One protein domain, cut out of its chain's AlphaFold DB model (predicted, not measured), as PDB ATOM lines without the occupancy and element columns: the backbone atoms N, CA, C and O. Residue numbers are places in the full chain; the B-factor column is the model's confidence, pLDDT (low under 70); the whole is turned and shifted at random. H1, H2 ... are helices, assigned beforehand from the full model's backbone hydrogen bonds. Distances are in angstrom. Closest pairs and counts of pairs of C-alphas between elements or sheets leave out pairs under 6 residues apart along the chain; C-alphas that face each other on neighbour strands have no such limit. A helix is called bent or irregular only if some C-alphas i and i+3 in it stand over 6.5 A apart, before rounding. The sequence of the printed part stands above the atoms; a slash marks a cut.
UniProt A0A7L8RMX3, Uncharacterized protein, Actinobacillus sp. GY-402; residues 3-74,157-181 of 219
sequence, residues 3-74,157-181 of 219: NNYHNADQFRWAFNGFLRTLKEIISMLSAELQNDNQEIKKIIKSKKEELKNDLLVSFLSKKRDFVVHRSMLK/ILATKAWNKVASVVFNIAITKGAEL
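This is residues 3 to 74 and 157 to 181 of the 219 residues of an uncharacterized protein of Actinobacillus sp. GY-402 (UniProt A0A7L8RMX3). Three helices lie side by side in an elongated up-and-down bundle: the long H1, H2 folded back along the later part of H1, and H5 alongside both. The short H3 is set across H1 and H5 where H2 ends, and the four-residue H4 packs on the earlier part of H1. The printed part has 97 residues with five named helices, H1 to H5 in that order along the chain, and no named strand; the class is all helix. The whole is only just loose, close to compact, with a radius of gyration of the C-alphas of 15.3 A, and the C-alphas span 46 by 25 by 20 A.

H1, the longest helix, is residues 8 to 35 and measures 43.0 A from its first C-alpha at (5.439, -31.752, -49.957) to its last at (31.466, -6.780, -26.555). It has a kink of 31 degrees near residue 24, and it is irregular, with C-alphas 32 and 35 at 7.6 A. H2 is residues 38 to 53, 22.7 A long. H5 is residues 157 to 176, 28.5 A long, and ends with C-alpha 176 at (39.296, -12.096, -38.991). H3 is residues 55 to 62, 10.6 A long. H4 is residues 64 to 67, 5.5 A long, with C-alpha 64 at (9.305, -16.613, -43.652).

H1 is the hub and touches the four other helices. H1, H2 and H5 form a bundle, up and down, each running against the one before it in the chain. H1 touches H2 with its residues 26 to 34 alone; the closest C-alphas are those of Ser 30 and Ile 44, 6.7 A apart. The two form a helical hairpin, running opposite ways at a shallow tilt of 28 degrees. H1 touches H5 with residues 22 to 29 alone, closest at the C-alphas of Leu 22 and Val 166, 6.9 A, and they run the same way at a shallow tilt of 19 degrees. H5 touches H2 with residues 165 to 173 alone; the closest C-alphas are those of Lys 47 and Val 169, 6.8 A apart. These two run opposite ways at a shallow tilt of 10 degrees. H3 is about perpendicular to H1, at 84 degrees, and touches its residues 19 to 23 alone, with the C-alphas of Lys 23 and Ser 61 closest at 5.5 A. H3 and H5 only just touch, with 3 pairs of C-alphas within 8 A, the closest being Val 57 and Ala 162 at 5.6 A; they stand about perpendicular at 88 degrees. H2 and H3 only just touch, and only at the corner by their link, with 3 such pairs, the closest being the C-alphas of Lys 52 and Ser 58 at 5.1 A. H4 touches H1, closest at the C-alphas of Leu 19 and Arg 64, 6.2 A. H3 and H4 meet only through their link, and H4 is apart from H2 and from H5. Every O i to N i+4 pair is within hydrogen-bond range in H2, H3 and H5; in H1 it is 21 of 24, and H4 is too short for such a pair.

The two C-alphas farthest apart are those of His 6 and Gln 38, 47.2 A. The links H1 to H2, H2 to H3 and H3 to H4 are tight. Residues 75 to 156 are not printed, and C-alphas 74 and 157 are 17.6 A apart across this cut, which falls in the link H4 to H5. The mean pLDDT of the printed part is 86.0; residues 64 to 74 are under 70, and H4 has a mean of 60.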
ATOM      1  N   ASN A   3      16.393 -34.491 -48.578       90.50
ATOM      2  CA  ASN A   3      15.782 -35.750 -48.107       90.50
ATOM      3  C   ASN A   3      14.244 -35.754 -48.057       90.50
ATOM      4  O   ASN A   3      13.637 -36.814 -48.002       90.50
ATOM      5  N   ASN A   4      13.612 -34.578 -48.039       91.94
ATOM      6  CA  ASN A   4      12.158 -34.443 -47.972       91.94
ATOM      7  C   ASN A   4      11.567 -33.948 -49.297       91.94
ATOM      8  O   ASN A   4      10.396 -33.595 -49.316       91.94
ATOM      9  N   TYR A   5      12.346 -33.867 -50.381       92.69
ATOM     10  CA  TYR A   5      11.976 -33.154 -51.612       92.69
ATOM     11  C   TYR A   5      10.639 -33.607 -52.219       92.69
ATOM     12  O   TYR A   5       9.868 -32.786 -52.724       92.69
ATOM     13  N   HIS A   6      10.339 -34.899 -52.091       95.19
ATOM     14  CA  HIS A   6       9.128 -35.543 -52.595       95.19
ATOM     15  C   HIS A   6       7.961 -35.594 -51.590       95.19
ATOM     16  O   HIS A   6       6.832 -35.907 -51.970       95.19
ATOM     17  N   ASN A   7       8.205 -35.209 -50.334       94.44
ATOM     18  CA  ASN A   7       7.201 -35.078 -49.279       94.44
ATOM     19  C   ASN A   7       6.835 -33.599 -49.134       94.44
ATOM     20  O   ASN A   7       7.537 -32.839 -48.465       94.44
ATOM     21  N   ALA A   8       5.742 -33.168 -49.759       89.94
ATOM     22  CA  ALA A   8       5.439 -31.752 -49.957       89.94
ATOM     23  C   ALA A   8       5.360 -30.969 -48.637       89.94
ATOM     24  O   ALA A   8       5.882 -29.857 -48.526       89.94
ATOM     25  N   ASP A   9       4.737 -31.540 -47.608       88.56
ATOM     26  CA  ASP A   9       4.592 -30.880 -46.307       88.56
ATOM     27  C   ASP A   9       5.921 -30.832 -45.542       88.56
ATOM     28  O   ASP A   9       6.297 -29.785 -45.005       88.56
ATOM     29  N   GLN A  10       6.671 -31.935 -45.552       91.81
ATOM     30  CA  GLN A  10       7.973 -32.025 -44.889       91.81
ATOM     31  C   GLN A  10       9.025 -31.150 -45.575       91.81
ATOM     32  O   GLN A  10       9.859 -30.545 -44.898       91.81
ATOM     33  N   PHE A  11       8.980 -31.039 -46.904       91.31
ATOM     34  CA  PHE A  11       9.825 -30.136 -47.672       91.31
ATOM     35  C   PHE A  11       9.572 -28.686 -47.271       91.31
ATOM     36  O   PHE A  11      10.507 -27.974 -46.912       91.31
ATOM     37  N   ARG A  12       8.300 -28.262 -47.245       87.50
ATOM     38  CA  ARG A  12       7.906 -26.905 -46.829       87.50
ATOM     39  C   ARG A  12       8.336 -26.603 -45.399       87.50
ATOM     40  O   ARG A  12       8.827 -25.509 -45.126       87.50
ATOM     41  N   TRP A  13       8.195 -27.571 -44.497       87.94
ATOM     42  CA  TRP A  13       8.635 -27.423 -43.113       87.94
ATOM     43  C   TRP A  13      10.161 -27.296 -43.001       87.94
ATOM     44  O   TRP A  13      10.653 -26.374 -42.348       87.94
ATOM     45  N   ALA A  14      10.911 -28.150 -43.702       90.69
ATOM     46  CA  ALA A  14      12.370 -28.080 -43.752       90.69
ATOM     47  C   ALA A  14      12.862 -26.766 -44.378       90.69
ATOM     48  O   ALA A  14      13.811 -26.164 -43.874       90.69
ATOM     49  N   PHE A  15      12.200 -26.291 -45.435       89.44
ATOM     50  CA  PHE A  15      12.507 -25.013 -46.065       89.44
ATOM     51  C   PHE A  15      12.218 -23.837 -45.129       89.44
ATOM     52  O   PHE A  15      13.052 -22.947 -44.989       89.44
ATOM     53  N   ASN A  16      11.108 -23.856 -44.389       87.50
ATOM     54  CA  ASN A  16      10.840 -22.845 -43.367       87.50
ATOM     55  C   ASN A  16      11.906 -22.840 -42.252       87.50
ATOM     56  O   ASN A  16      12.352 -21.773 -41.825       87.50
ATOM     57  N   GLY A  17      12.356 -24.019 -41.812       89.56
ATOM     58  CA  GLY A  17      13.486 -24.148 -40.888       89.56
ATOM     59  C   GLY A  17      14.765 -23.527 -41.453       89.56
ATOM     60  O   GLY A  17      15.423 -22.742 -40.775       89.56
ATOM     61  N   PHE A  18      15.067 -23.786 -42.724       90.81
ATOM     62  CA  PHE A  18      16.194 -23.174 -43.426       90.81
ATOM     63  C   PHE A  18      16.098 -21.636 -43.487       90.81
ATOM     64  O   PHE A  18      17.064 -20.947 -43.153       90.81
ATOM     65  N   LEU A  19      14.931 -21.080 -43.832       89.12
ATOM     66  CA  LEU A  19      14.706 -19.626 -43.851       89.12
ATOM     67  C   LEU A  19      14.915 -18.988 -42.474       89.12
ATOM     68  O   LEU A  19      15.475 -17.894 -42.365       89.12
ATOM     69  N   ARG A  20      14.475 -19.678 -41.415       88.50
ATOM     70  CA  ARG A  20      14.708 -19.253 -40.035       88.50
ATOM     71  C   ARG A  20      16.204 -19.182 -39.740       88.50
ATOM     72  O   ARG A  20      16.672 -18.149 -39.263       88.50
ATOM     73  N   THR A  21      16.947 -20.229 -40.086       90.81
ATOM     74  CA  THR A  21      18.398 -20.284 -39.895       90.81
ATOM     75  C   THR A  21      19.111 -19.143 -40.627       90.81
ATOM     76  O   THR A  21      19.914 -18.442 -40.010       90.81
ATOM     77  N   LEU A  22      18.776 -18.882 -41.899       89.25
ATOM     78  CA  LEU A  22      19.368 -17.779 -42.675       89.25
ATOM     79  C   LEU A  22      19.210 -16.419 -41.980       89.25
ATOM     80  O   LEU A  22      20.147 -15.622 -41.937       89.25
ATOM     81  N   LYS A  23      18.024 -16.155 -41.422       85.25
ATOM     82  CA  LYS A  23      17.718 -14.894 -40.739       85.25
ATOM     83  C   LYS A  23      18.415 -14.778 -39.380       85.25
ATOM     84  O   LYS A  23      18.842 -13.686 -38.988       85.25
ATOM     85  N   GLU A  24      18.474 -15.873 -38.630       89.31
ATOM     86  CA  GLU A  24      18.904 -15.861 -37.231       89.31
ATOM     87  C   GLU A  24      20.430 -15.851 -37.078       89.31
ATOM     88  O   GLU A  24      20.919 -15.127 -36.212       89.31
ATOM     89  N   ILE A  25      21.187 -16.530 -37.952       91.00
ATOM     90  CA  ILE A  25      22.655 -16.662 -37.839       91.00
ATOM     91  C   ILE A  25      23.367 -15.313 -37.670       91.00
ATOM     92  O   ILE A  25      24.153 -15.138 -36.742       91.00
ATOM     93  N   ILE A  26      23.076 -14.329 -38.525       86.50
ATOM     94  CA  ILE A  26      23.752 -13.020 -38.469       86.50
ATOM     95  C   ILE A  26      23.362 -12.240 -37.210       86.50
ATOM     96  O   ILE A  26      24.167 -11.489 -36.656       86.50
ATOM     97  N   SER A  27      22.125 -12.416 -36.744       87.31
ATOM     98  CA  SER A  27      21.647 -11.766 -35.523       87.31
ATOM     99  C   SER A  27      22.301 -12.377 -34.285       87.31
ATOM    100  O   SER A  27      22.755 -11.631 -33.422       87.31
ATOM    101  N   MET A  28      22.424 -13.707 -34.241       91.44
ATOM    102  CA  MET A  28      23.153 -14.426 -33.194       91.44
ATOM    103  C   MET A  28      24.629 -14.022 -33.176       91.44
ATOM    104  O   MET A  28      25.146 -13.659 -32.124       91.44
ATOM    105  N   LEU A  29      25.279 -13.966 -34.342       89.75
ATOM    106  CA  LEU A  29      26.671 -13.527 -34.459       89.75
ATOM    107  C   LEU A  29      26.873 -12.087 -33.967       89.75
ATOM    108  O   LEU A  29      27.851 -11.787 -33.286       89.75
ATOM    109  N   SER A  30      25.930 -11.194 -34.283       88.44
ATOM    110  CA  SER A  30      25.965  -9.805 -33.807       88.44
ATOM    111  C   SER A  30      25.844  -9.713 -32.284       88.44
ATOM    112  O   SER A  30      26.492  -8.863 -31.678       88.44
ATOM    113  N   ALA A  31      25.006 -10.559 -31.676       90.25
ATOM    114  CA  ALA A  31      24.806 -10.595 -30.231       90.25
ATOM    115  C   ALA A  31      26.033 -11.157 -29.502       90.25
ATOM    116  O   ALA A  31      26.473 -10.576 -28.515       90.25
ATOM    117  N   GLU A  32      26.626 -12.232 -30.024       89.88
ATOM    118  CA  GLU A  32      27.825 -12.851 -29.448       89.88
ATOM    119  C   GLU A  32      29.021 -11.884 -29.456       89.88
ATOM    120  O   GLU A  32      29.752 -11.744 -28.479       89.88
ATOM    121  N   LEU A  33      29.187 -11.135 -30.548       89.50
ATOM    122  CA  LEU A  33      30.318 -10.225 -30.747       89.50
ATOM    123  C   LEU A  33      30.030  -8.784 -30.290       89.50
ATOM    124  O   LEU A  33      30.774  -7.853 -30.608       89.50
ATOM    125  N   GLN A  34      28.972  -8.568 -29.504       85.94
ATOM    126  CA  GLN A  34      28.559  -7.233 -29.057       85.94
ATOM    127  C   GLN A  34      29.572  -6.541 -28.132       85.94
ATOM    128  O   GLN A  34      29.573  -5.314 -28.033       85.94
ATOM    129  N   ASN A  35      30.436  -7.301 -27.460       87.81
ATOM    130  CA  ASN A  35      31.466  -6.780 -26.555       87.81
ATOM    131  C   ASN A  35      32.859  -6.757 -27.192       87.81
ATOM    132  O   ASN A  35      33.821  -6.357 -26.544       87.81
ATOM    133  N   ASP A  36      32.960  -7.144 -28.464       88.81
ATOM    134  CA  ASP A  36      34.219  -7.147 -29.197       88.81
ATOM    135  C   ASP A  36      34.681  -5.718 -29.542       88.81
ATOM    136  O   ASP A  36      33.992  -4.714 -29.282       88.81
ATOM    137  N   ASN A  37      35.864  -5.623 -30.143       86.62
ATOM    138  CA  ASN A  37      36.459  -4.366 -30.555       86.62
ATOM    139  C   ASN A  37      35.590  -3.627 -31.604       86.62
ATOM    140  O   ASN A  37      34.710  -4.182 -32.273       86.62
ATOM    141  N   GLN A  38      35.817  -2.318 -31.734       87.38
ATOM    142  CA  GLN A  38      35.033  -1.463 -32.637       87.38
ATOM    143  C   GLN A  38      35.186  -1.837 -34.116       87.38
ATOM    144  O   GLN A  38      34.298  -1.553 -34.919       87.38
ATOM    145  N   GLU A  39      36.296  -2.468 -34.487       87.38
ATOM    146  CA  GLU A  39      36.569  -2.887 -35.857       87.38
ATOM    147  C   GLU A  39      35.678  -4.066 -36.267       87.38
ATOM    148  O   GLU A  39      34.952  -3.973 -37.257       87.38
ATOM    149  N   ILE A  40      35.608  -5.110 -35.438       86.88
ATOM    150  CA  ILE A  40      34.729  -6.269 -35.631       86.88
ATOM    151  C   ILE A  40      33.264  -5.832 -35.703       86.88
ATOM    152  O   ILE A  40      32.526  -6.248 -36.598       86.88
ATOM    153  N   LYS A  41      32.842  -4.905 -34.836       87.56
ATOM    154  CA  LYS A  41      31.483  -4.336 -34.873       87.56
ATOM    155  C   LYS A  41      31.167  -3.647 -36.198       87.56
ATOM    156  O   LYS A  41      30.069  -3.818 -36.734       87.56
ATOM    157  N   LYS A  42      32.114  -2.877 -36.744       89.31
ATOM    158  CA  LYS A  42      31.961  -2.226 -38.055       89.31
ATOM    159  C   LYS A  42      31.865  -3.254 -39.180       89.31
ATOM    160  O   LYS A  42      31.002  -3.104 -40.043       89.31
ATOM    161  N   ILE A  43      32.688  -4.304 -39.142       89.31
ATOM    162  CA  ILE A  43      32.665  -5.391 -40.130       89.31
ATOM    163  C   ILE A  43      31.306  -6.097 -40.118       89.31
ATOM    164  O   ILE A  43      30.668  -6.203 -41.165       89.31
ATOM    165  N   ILE A  44      30.811  -6.499 -38.942       88.69
ATOM    166  CA  ILE A  44      29.503  -7.161 -38.802       88.69
ATOM    167  C   ILE A  44      28.382  -6.262 -39.322       88.69
ATOM    168  O   ILE A  44      27.533  -6.713 -40.092       88.69
ATOM    169  N   LYS A  45      28.381  -4.978 -38.939       89.19
ATOM    170  CA  LYS A  45      27.370  -4.017 -39.399       89.19
ATOM    171  C   LYS A  45      27.386  -3.871 -40.922       89.19
ATOM    172  O   LYS A  45      26.325  -3.898 -41.538       89.19
ATOM    173  N   SER A  46      28.574  -3.755 -41.514       91.06
ATOM    174  CA  SER A  46      28.752  -3.672 -42.966       91.06
ATOM    175  C   SER A  46      28.210  -4.922 -43.668       91.06
ATOM    176  O   SER A  46      27.351  -4.820 -44.542       91.06
ATOM    177  N   LYS A  47      28.609  -6.116 -43.209       90.25
ATOM    178  CA  LYS A  47      28.152  -7.393 -43.781       90.25
ATOM    179  C   LYS A  47      26.656  -7.634 -43.608       90.25
ATOM    180  O   LYS A  47      26.017  -8.196 -44.494       90.25
ATOM    181  N   LYS A  48      26.067  -7.171 -42.506       88.38
ATOM    182  CA  LYS A  48      24.618  -7.227 -42.299       88.38
ATOM    183  C   LYS A  48      23.861  -6.362 -43.308       88.38
ATOM    184  O   LYS A  48      22.841  -6.809 -43.826       88.38
ATOM    185  N   GLU A  49      24.344  -5.155 -43.601       90.31
ATOM    186  CA  GLU A  49      23.729  -4.311 -44.635       90.31
ATOM    187  C   GLU A  49      23.954  -4.880 -46.044       90.31
ATOM    188  O   GLU A  49      23.029  -4.858 -46.850       90.31
ATOM    189  N   GLU A  50      25.116  -5.481 -46.324       91.31
ATOM    190  CA  GLU A  50      25.373  -6.200 -47.582       91.31
ATOM    191  C   GLU A  50      24.336  -7.314 -47.812       91.31
ATOM    192  O   GLU A  50      23.658  -7.328 -48.838       91.31
ATOM    193  N   LEU A  51      24.121  -8.187 -46.822       90.75
ATOM    194  CA  LEU A  51      23.132  -9.273 -46.905       90.75
ATOM    195  C   LEU A  51      21.682  -8.772 -46.981       90.75
ATOM    196  O   LEU A  51      20.831  -9.411 -47.593       90.75
ATOM    197  N   LYS A  52      21.378  -7.633 -46.358       87.94
ATOM    198  CA  LYS A  52      20.044  -7.016 -46.408       87.94
ATOM    199  C   LYS A  52      19.737  -6.400 -47.775       87.94
ATOM    200  O   LYS A  52      18.565  -6.372 -48.167       87.94
ATOM    201  N   ASN A  53      20.770  -5.913 -48.463       91.69
ATOM    202  CA  ASN A  53      20.689  -5.353 -49.811       91.69
ATOM    203  C   ASN A  53      20.784  -6.429 -50.904       91.69
ATOM    204  O   ASN A  53      20.364  -6.183 -52.032       91.69
ATOM    205  N   ASP A  54      21.284  -7.623 -50.580       93.56
ATOM    206  CA  ASP A  54      21.245  -8.771 -51.481       93.56
ATOM    207  C   ASP A  54      19.795  -9.201 -51.755       93.56
ATOM    208  O   ASP A  54      19.047  -9.548 -50.838       93.56
ATOM    209  N   LEU A  55      19.392  -9.182 -53.029       91.69
ATOM    210  CA  LEU A  55      18.011  -9.446 -53.444       91.69
ATOM    211  C   LEU A  55      17.512 -10.818 -52.977       91.69
ATOM    212  O   LEU A  55      16.406 -10.918 -52.448       91.69
ATOM    213  N   LEU A  56      18.330 -11.861 -53.137       91.31
ATOM    214  CA  LEU A  56      17.957 -13.233 -52.808       91.31
ATOM    215  C   LEU A  56      17.852 -13.425 -51.293       91.31
ATOM    216  O   LEU A  56      16.828 -13.892 -50.792       91.31
ATOM    217  N   VAL A  57      18.885 -13.031 -50.547       89.88
ATOM    218  CA  VAL A  57      18.920 -13.193 -49.087       89.88
ATOM    219  C   VAL A  57      17.835 -12.344 -48.423       89.88
ATOM    220  O   VAL A  57      17.135 -12.830 -47.530       89.88
ATOM    221  N   SER A  58      17.634 -11.106 -48.884       87.94
ATOM    222  CA  SER A  58      16.578 -10.209 -48.400       87.94
ATOM    223  C   SER A  58      15.188 -10.773 -48.679       87.94
ATOM    224  O   SER A  58      14.333 -10.770 -47.789       87.94
ATOM    225  N   PHE A  59      14.960 -11.307 -49.883       87.81
ATOM    226  CA  PHE A  59      13.697 -11.942 -50.248       87.81
ATOM    227  C   PHE A  59      13.392 -13.148 -49.356       87.81
ATOM    228  O   PHE A  59      12.354 -13.179 -48.689       87.81
ATOM    229  N   LEU A  60      14.319 -14.106 -49.279       86.56
ATOM    230  CA  LEU A  60      14.157 -15.331 -48.492       86.56
ATOM    231  C   LEU A  60      13.960 -15.018 -46.999       86.56
ATOM    232  O   LEU A  60      13.068 -15.571 -46.358       86.56
ATOM    233  N   SER A  61      14.709 -14.053 -46.459       81.19
ATOM    234  CA  SER A  61      14.607 -13.652 -45.048       81.19
ATOM    235  C   SER A  61      13.279 -12.965 -44.700       81.19
ATOM    236  O   SER A  61      12.780 -13.113 -43.581       81.19
ATOM    237  N   LYS A  62      12.693 -12.202 -45.635       79.31
ATOM    238  CA  LYS A  62      11.399 -11.518 -45.446       79.31
ATOM    239  C   LYS A  62      10.215 -12.474 -45.564       79.31
ATOM    240  O   LYS A  62       9.211 -12.295 -44.882       79.31
ATOM    241  N   LYS A  63      10.316 -13.483 -46.428       72.19
ATOM    242  CA  LYS A  63       9.188 -14.341 -46.811       72.19
ATOM    243  C   LYS A  63       8.909 -15.506 -45.853       72.19
ATOM    244  O   LYS A  63       8.003 -16.283 -46.141       72.19
ATOM    245  N   ARG A  64       9.581 -15.598 -44.694       67.25
ATOM    246  CA  ARG A  64       9.305 -16.613 -43.652       67.25
ATOM    247  C   ARG A  64       7.810 -16.741 -43.344       67.25
ATOM    248  O   ARG A  64       7.267 -17.832 -43.434       67.25
ATOM    249  N   ASP A  65       7.139 -15.626 -43.051       55.22
ATOM    250  CA  ASP A  65       5.721 -15.629 -42.647       55.22
ATOM    251  C   ASP A  65       4.778 -16.021 -43.808       55.22
ATOM    252  O   ASP A  65       3.646 -16.457 -43.599       55.22
ATOM    253  N   PHE A  66       5.273 -15.934 -45.045       59.75
ATOM    254  CA  PHE A  66       4.521 -16.182 -46.272       59.75
ATOM    255  C   PHE A  66       4.717 -17.602 -46.827       59.75
ATOM    256  O   PHE A  66       3.800 -18.147 -47.431       59.75
ATOM    257  N   VAL A  67       5.878 -18.229 -46.607       55.84
ATOM    258  CA  VAL A  67       6.200 -19.593 -47.084       55.84
ATOM    259  C   VAL A  67       5.461 -20.679 -46.295       55.84
ATOM    260  O   VAL A  67       5.190 -21.758 -46.824       55.84
ATOM    261  N   VAL A  68       5.053 -20.382 -45.057       52.19
ATOM    262  CA  VAL A  68       4.154 -21.263 -44.289       52.19
ATOM    263  C   VAL A  68       2.790 -21.406 -44.984       52.19
ATOM    264  O   VAL A  68       2.133 -22.442 -44.870       52.19
ATOM    265  N   HIS A  69       2.384 -20.405 -45.773       57.47
ATOM    266  CA  HIS A  69       1.180 -20.468 -46.589       57.47
ATOM    267  C   HIS A  69       1.495 -21.145 -47.930       57.47
ATOM    268  O   HIS A  69       2.403 -20.750 -48.660       57.47
ATOM    269  N   ARG A  70       0.697 -22.164 -48.284       56.53
ATOM    270  CA  ARG A  70       0.772 -22.947 -49.540       56.53
ATOM    271  C   ARG A  70       0.870 -22.087 -50.820       56.53
ATOM    272  O   ARG A  70       1.286 -22.586 -51.862       56.53
ATOM    273  N   SER A  71       0.503 -20.813 -50.733       59.44
ATOM    274  CA  SER A  71       0.321 -19.853 -51.819       59.44
ATOM    275  C   SER A  71       1.596 -19.403 -52.550       59.44
ATOM    276  O   SER A  71       1.472 -18.917 -53.665       59.44
ATOM    277  N   MET A  72       2.798 -19.538 -51.973       62.78
ATOM    278  CA  MET A  72       4.038 -19.040 -52.615       62.78
ATOM    279  C   MET A  72       4.726 -20.040 -53.539       62.78
ATOM    280  O   MET A  72       5.285 -19.632 -54.549       62.78
ATOM    281  N   LEU A  73       4.718 -21.328 -53.190       65.19
ATOM    282  CA  LEU A  73       5.399 -22.355 -53.986       65.19
ATOM    283  C   LEU A  73       4.502 -22.871 -55.114       65.19
ATOM    284  O   LEU A  73       4.954 -23.090 -56.228       65.19
ATOM    285  N   LYS A  74       3.199 -23.007 -54.845       68.00
ATOM    286  CA  LYS A  74       2.237 -23.592 -55.786       68.00
ATOM    287  C   LYS A  74       2.212 -22.961 -57.195       68.00
ATOM    288  O   LYS A  74       2.044 -23.741 -58.125       68.00
ATOM    289  N   ILE A 157      18.712 -24.776 -55.465       91.69
ATOM    290  CA  ILE A 157      19.796 -23.952 -56.024       91.69
ATOM    291  C   ILE A 157      19.797 -22.575 -55.349       91.69
ATOM    292  O   ILE A 157      20.841 -22.098 -54.897       91.69
ATOM    293  N   LEU A 158      18.626 -21.942 -55.242       91.88
ATOM    294  CA  LEU A 158      18.466 -20.659 -54.555       91.88
ATOM    295  C   LEU A 158      18.869 -20.751 -53.080       91.88
ATOM    296  O   LEU A 158      19.568 -19.871 -52.572       91.88
ATOM    297  N   ALA A 159      18.472 -21.822 -52.396       91.25
ATOM    298  CA  ALA A 159      18.819 -22.059 -51.006       91.25
ATOM    299  C   ALA A 159      20.334 -22.194 -50.823       91.25
ATOM    300  O   ALA A 159      20.903 -21.514 -49.974       91.25
ATOM    301  N   THR A 160      21.014 -22.974 -51.658       91.62
ATOM    302  CA  THR A 160      22.473 -23.132 -51.580       91.62
ATOM    303  C   THR A 160      23.204 -21.836 -51.896       91.62
ATOM    304  O   THR A 160      24.131 -21.464 -51.175       91.62
ATOM    305  N   LYS A 161      22.757 -21.074 -52.903       91.88
ATOM    306  CA  LYS A 161      23.305 -19.738 -53.194       91.88
ATOM    307  C   LYS A 161      23.171 -18.798 -51.993       91.88
ATOM    308  O   LYS A 161      24.132 -18.114 -51.636       91.88
ATOM    309  N   ALA A 162      22.001 -18.768 -51.355       92.12
ATOM    310  CA  ALA A 162      21.757 -17.944 -50.175       92.12
ATOM    311  C   ALA A 162      22.578 -18.408 -48.962       92.12
ATOM    312  O   ALA A 162      23.154 -17.580 -48.254       92.12
ATOM    313  N   TRP A 163      22.672 -19.722 -48.751       92.38
ATOM    314  CA  TRP A 163      23.467 -20.317 -47.682       92.38
ATOM    315  C   TRP A 163      24.943 -19.976 -47.826       92.38
ATOM    316  O   TRP A 163      25.531 -19.470 -46.877       92.38
ATOM    317  N   ASN A 164      25.515 -20.153 -49.020       91.62
ATOM    318  CA  ASN A 164      26.904 -19.804 -49.305       91.62
ATOM    319  C   ASN A 164      27.190 -18.334 -48.966       91.62
ATOM    320  O   ASN A 164      28.148 -18.052 -48.255       91.62
ATOM    321  N   LYS A 165      26.317 -17.399 -49.370       91.38
ATOM    322  CA  LYS A 165      26.466 -15.969 -49.037       91.38
ATOM    323  C   LYS A 165      26.508 -15.716 -47.526       91.38
ATOM    324  O   LYS A 165      27.387 -14.999 -47.050       91.38
ATOM    325  N   VAL A 166      25.573 -16.292 -46.768       91.31
ATOM    326  CA  VAL A 166      25.511 -16.110 -45.306       91.31
ATOM    327  C   VAL A 166      26.683 -16.804 -44.611       91.31
ATOM    328  O   VAL A 166      27.332 -16.202 -43.757       91.31
ATOM    329  N   ALA A 167      27.001 -18.036 -45.002       91.12
ATOM    330  CA  ALA A 167      28.102 -18.810 -44.445       91.12
ATOM    331  C   ALA A 167      29.448 -18.111 -44.670       91.12
ATOM    332  O   ALA A 167      30.225 -17.979 -43.727       91.12
ATOM    333  N   SER A 168      29.702 -17.573 -45.869       89.75
ATOM    334  CA  SER A 168      30.924 -16.811 -46.152       89.75
ATOM    335  C   SER A 168      31.100 -15.620 -45.208       89.75
ATOM    336  O   SER A 168      32.221 -15.338 -44.798       89.75
ATOM    337  N   VAL A 169      30.022 -14.935 -44.810       89.94
ATOM    338  CA  VAL A 169      30.113 -13.854 -43.814       89.94
ATOM    339  C   VAL A 169      30.594 -14.384 -42.464       89.94
ATOM    340  O   VAL A 169      31.490 -13.789 -41.867       89.94
ATOM    341  N   VAL A 170      30.043 -15.510 -42.004       90.62
ATOM    342  CA  VAL A 170      30.439 -16.140 -40.733       90.62
ATOM    343  C   VAL A 170      31.903 -16.576 -40.774       90.62
ATOM    344  O   VAL A 170      32.667 -16.224 -39.876       90.62
ATOM    345  N   PHE A 171      32.316 -17.281 -41.832       91.12
ATOM    346  CA  PHE A 171      33.699 -17.735 -41.987       91.12
ATOM    347  C   PHE A 171      34.681 -16.570 -42.072       91.12
ATOM    348  O   PHE A 171      35.704 -16.596 -41.394       91.12
ATOM    349  N   ASN A 172      34.353 -15.511 -42.817       88.88
ATOM    350  CA  ASN A 172      35.206 -14.326 -42.899       88.88
ATOM    351  C   ASN A 172      35.402 -13.671 -41.526       88.88
ATOM    352  O   ASN A 172      36.511 -13.256 -41.194       88.88
ATOM    353  N   ILE A 173      34.351 -13.599 -40.705       89.50
ATOM    354  CA  ILE A 173      34.452 -13.052 -39.346       89.50
ATOM    355  C   ILE A 173      35.308 -13.961 -38.458       89.50
ATOM    356  O   ILE A 173      36.163 -13.456 -37.735       89.50
ATOM    357  N   ALA A 174      35.138 -15.281 -38.543       90.12
ATOM    358  CA  ALA A 174      35.960 -16.231 -37.797       90.12
ATOM    359  C   ALA A 174      37.450 -16.115 -38.168       90.12
ATOM    360  O   ALA A 174      38.291 -15.999 -37.278       90.12
ATOM    361  N   ILE A 175      37.769 -16.048 -39.464       90.19
ATOM    362  CA  ILE A 175      39.137 -15.830 -39.965       90.19
ATOM    363  C   ILE A 175      39.688 -14.487 -39.474       90.19
ATOM    364  O   ILE A 175      40.813 -14.428 -38.985       90.19
ATOM    365  N   THR A 176      38.889 -13.416 -39.517       88.19
ATOM    366  CA  THR A 176      39.296 -12.096 -38.991       88.19
ATOM    367  C   THR A 176      39.628 -12.157 -37.495       88.19
ATOM    368  O   THR A 176      40.493 -11.426 -37.021       88.19
ATOM    369  N   LYS A 177      38.981 -13.055 -36.744       89.19
ATOM    370  CA  LYS A 177      39.270 -13.309 -35.327       89.19
ATOM    371  C   LYS A 177      40.450 -14.263 -35.088       89.19
ATOM    372  O   LYS A 177      40.711 -14.606 -33.939       89.19
ATOM    373  N   GLY A 178      41.163 -14.671 -36.138       90.12
ATOM    374  CA  GLY A 178      42.337 -15.539 -36.052       90.12
ATOM    375  C   GLY A 178      42.033 -17.033 -36.134       90.12
ATOM    376  O   GLY A 178      42.897 -17.835 -35.795       90.12
ATOM    377  N   ALA A 179      40.829 -17.434 -36.556       90.38
ATOM    378  CA  ALA A 179      40.542 -18.845 -36.786       90.38
ATOM    379  C   ALA A 179      41.241 -19.344 -38.061       90.38
ATOM    380  O   ALA A 179      41.049 -18.790 -39.144       90.38
ATOM    381  N   GLU A 180      41.997 -20.431 -37.943       89.38
ATOM    382  CA  GLU A 180      42.552 -21.156 -39.086       89.38
ATOM    383  C   GLU A 180      41.501 -22.138 -39.609       89.38
ATOM    384  O   GLU A 180      41.271 -23.203 -39.037       89.38
ATOM    385  N   LEU A 181      40.799 -21.744 -40.671       85.12
ATOM    386  CA  LEU A 181      39.684 -22.506 -41.230       85.12
ATOM    387  C   LEU A 181      39.852 -22.681 -42.735       85.12
ATOM    388  O   LEU A 181      40.141 -21.731 -43.461       85.12
TER     389      LEU A 181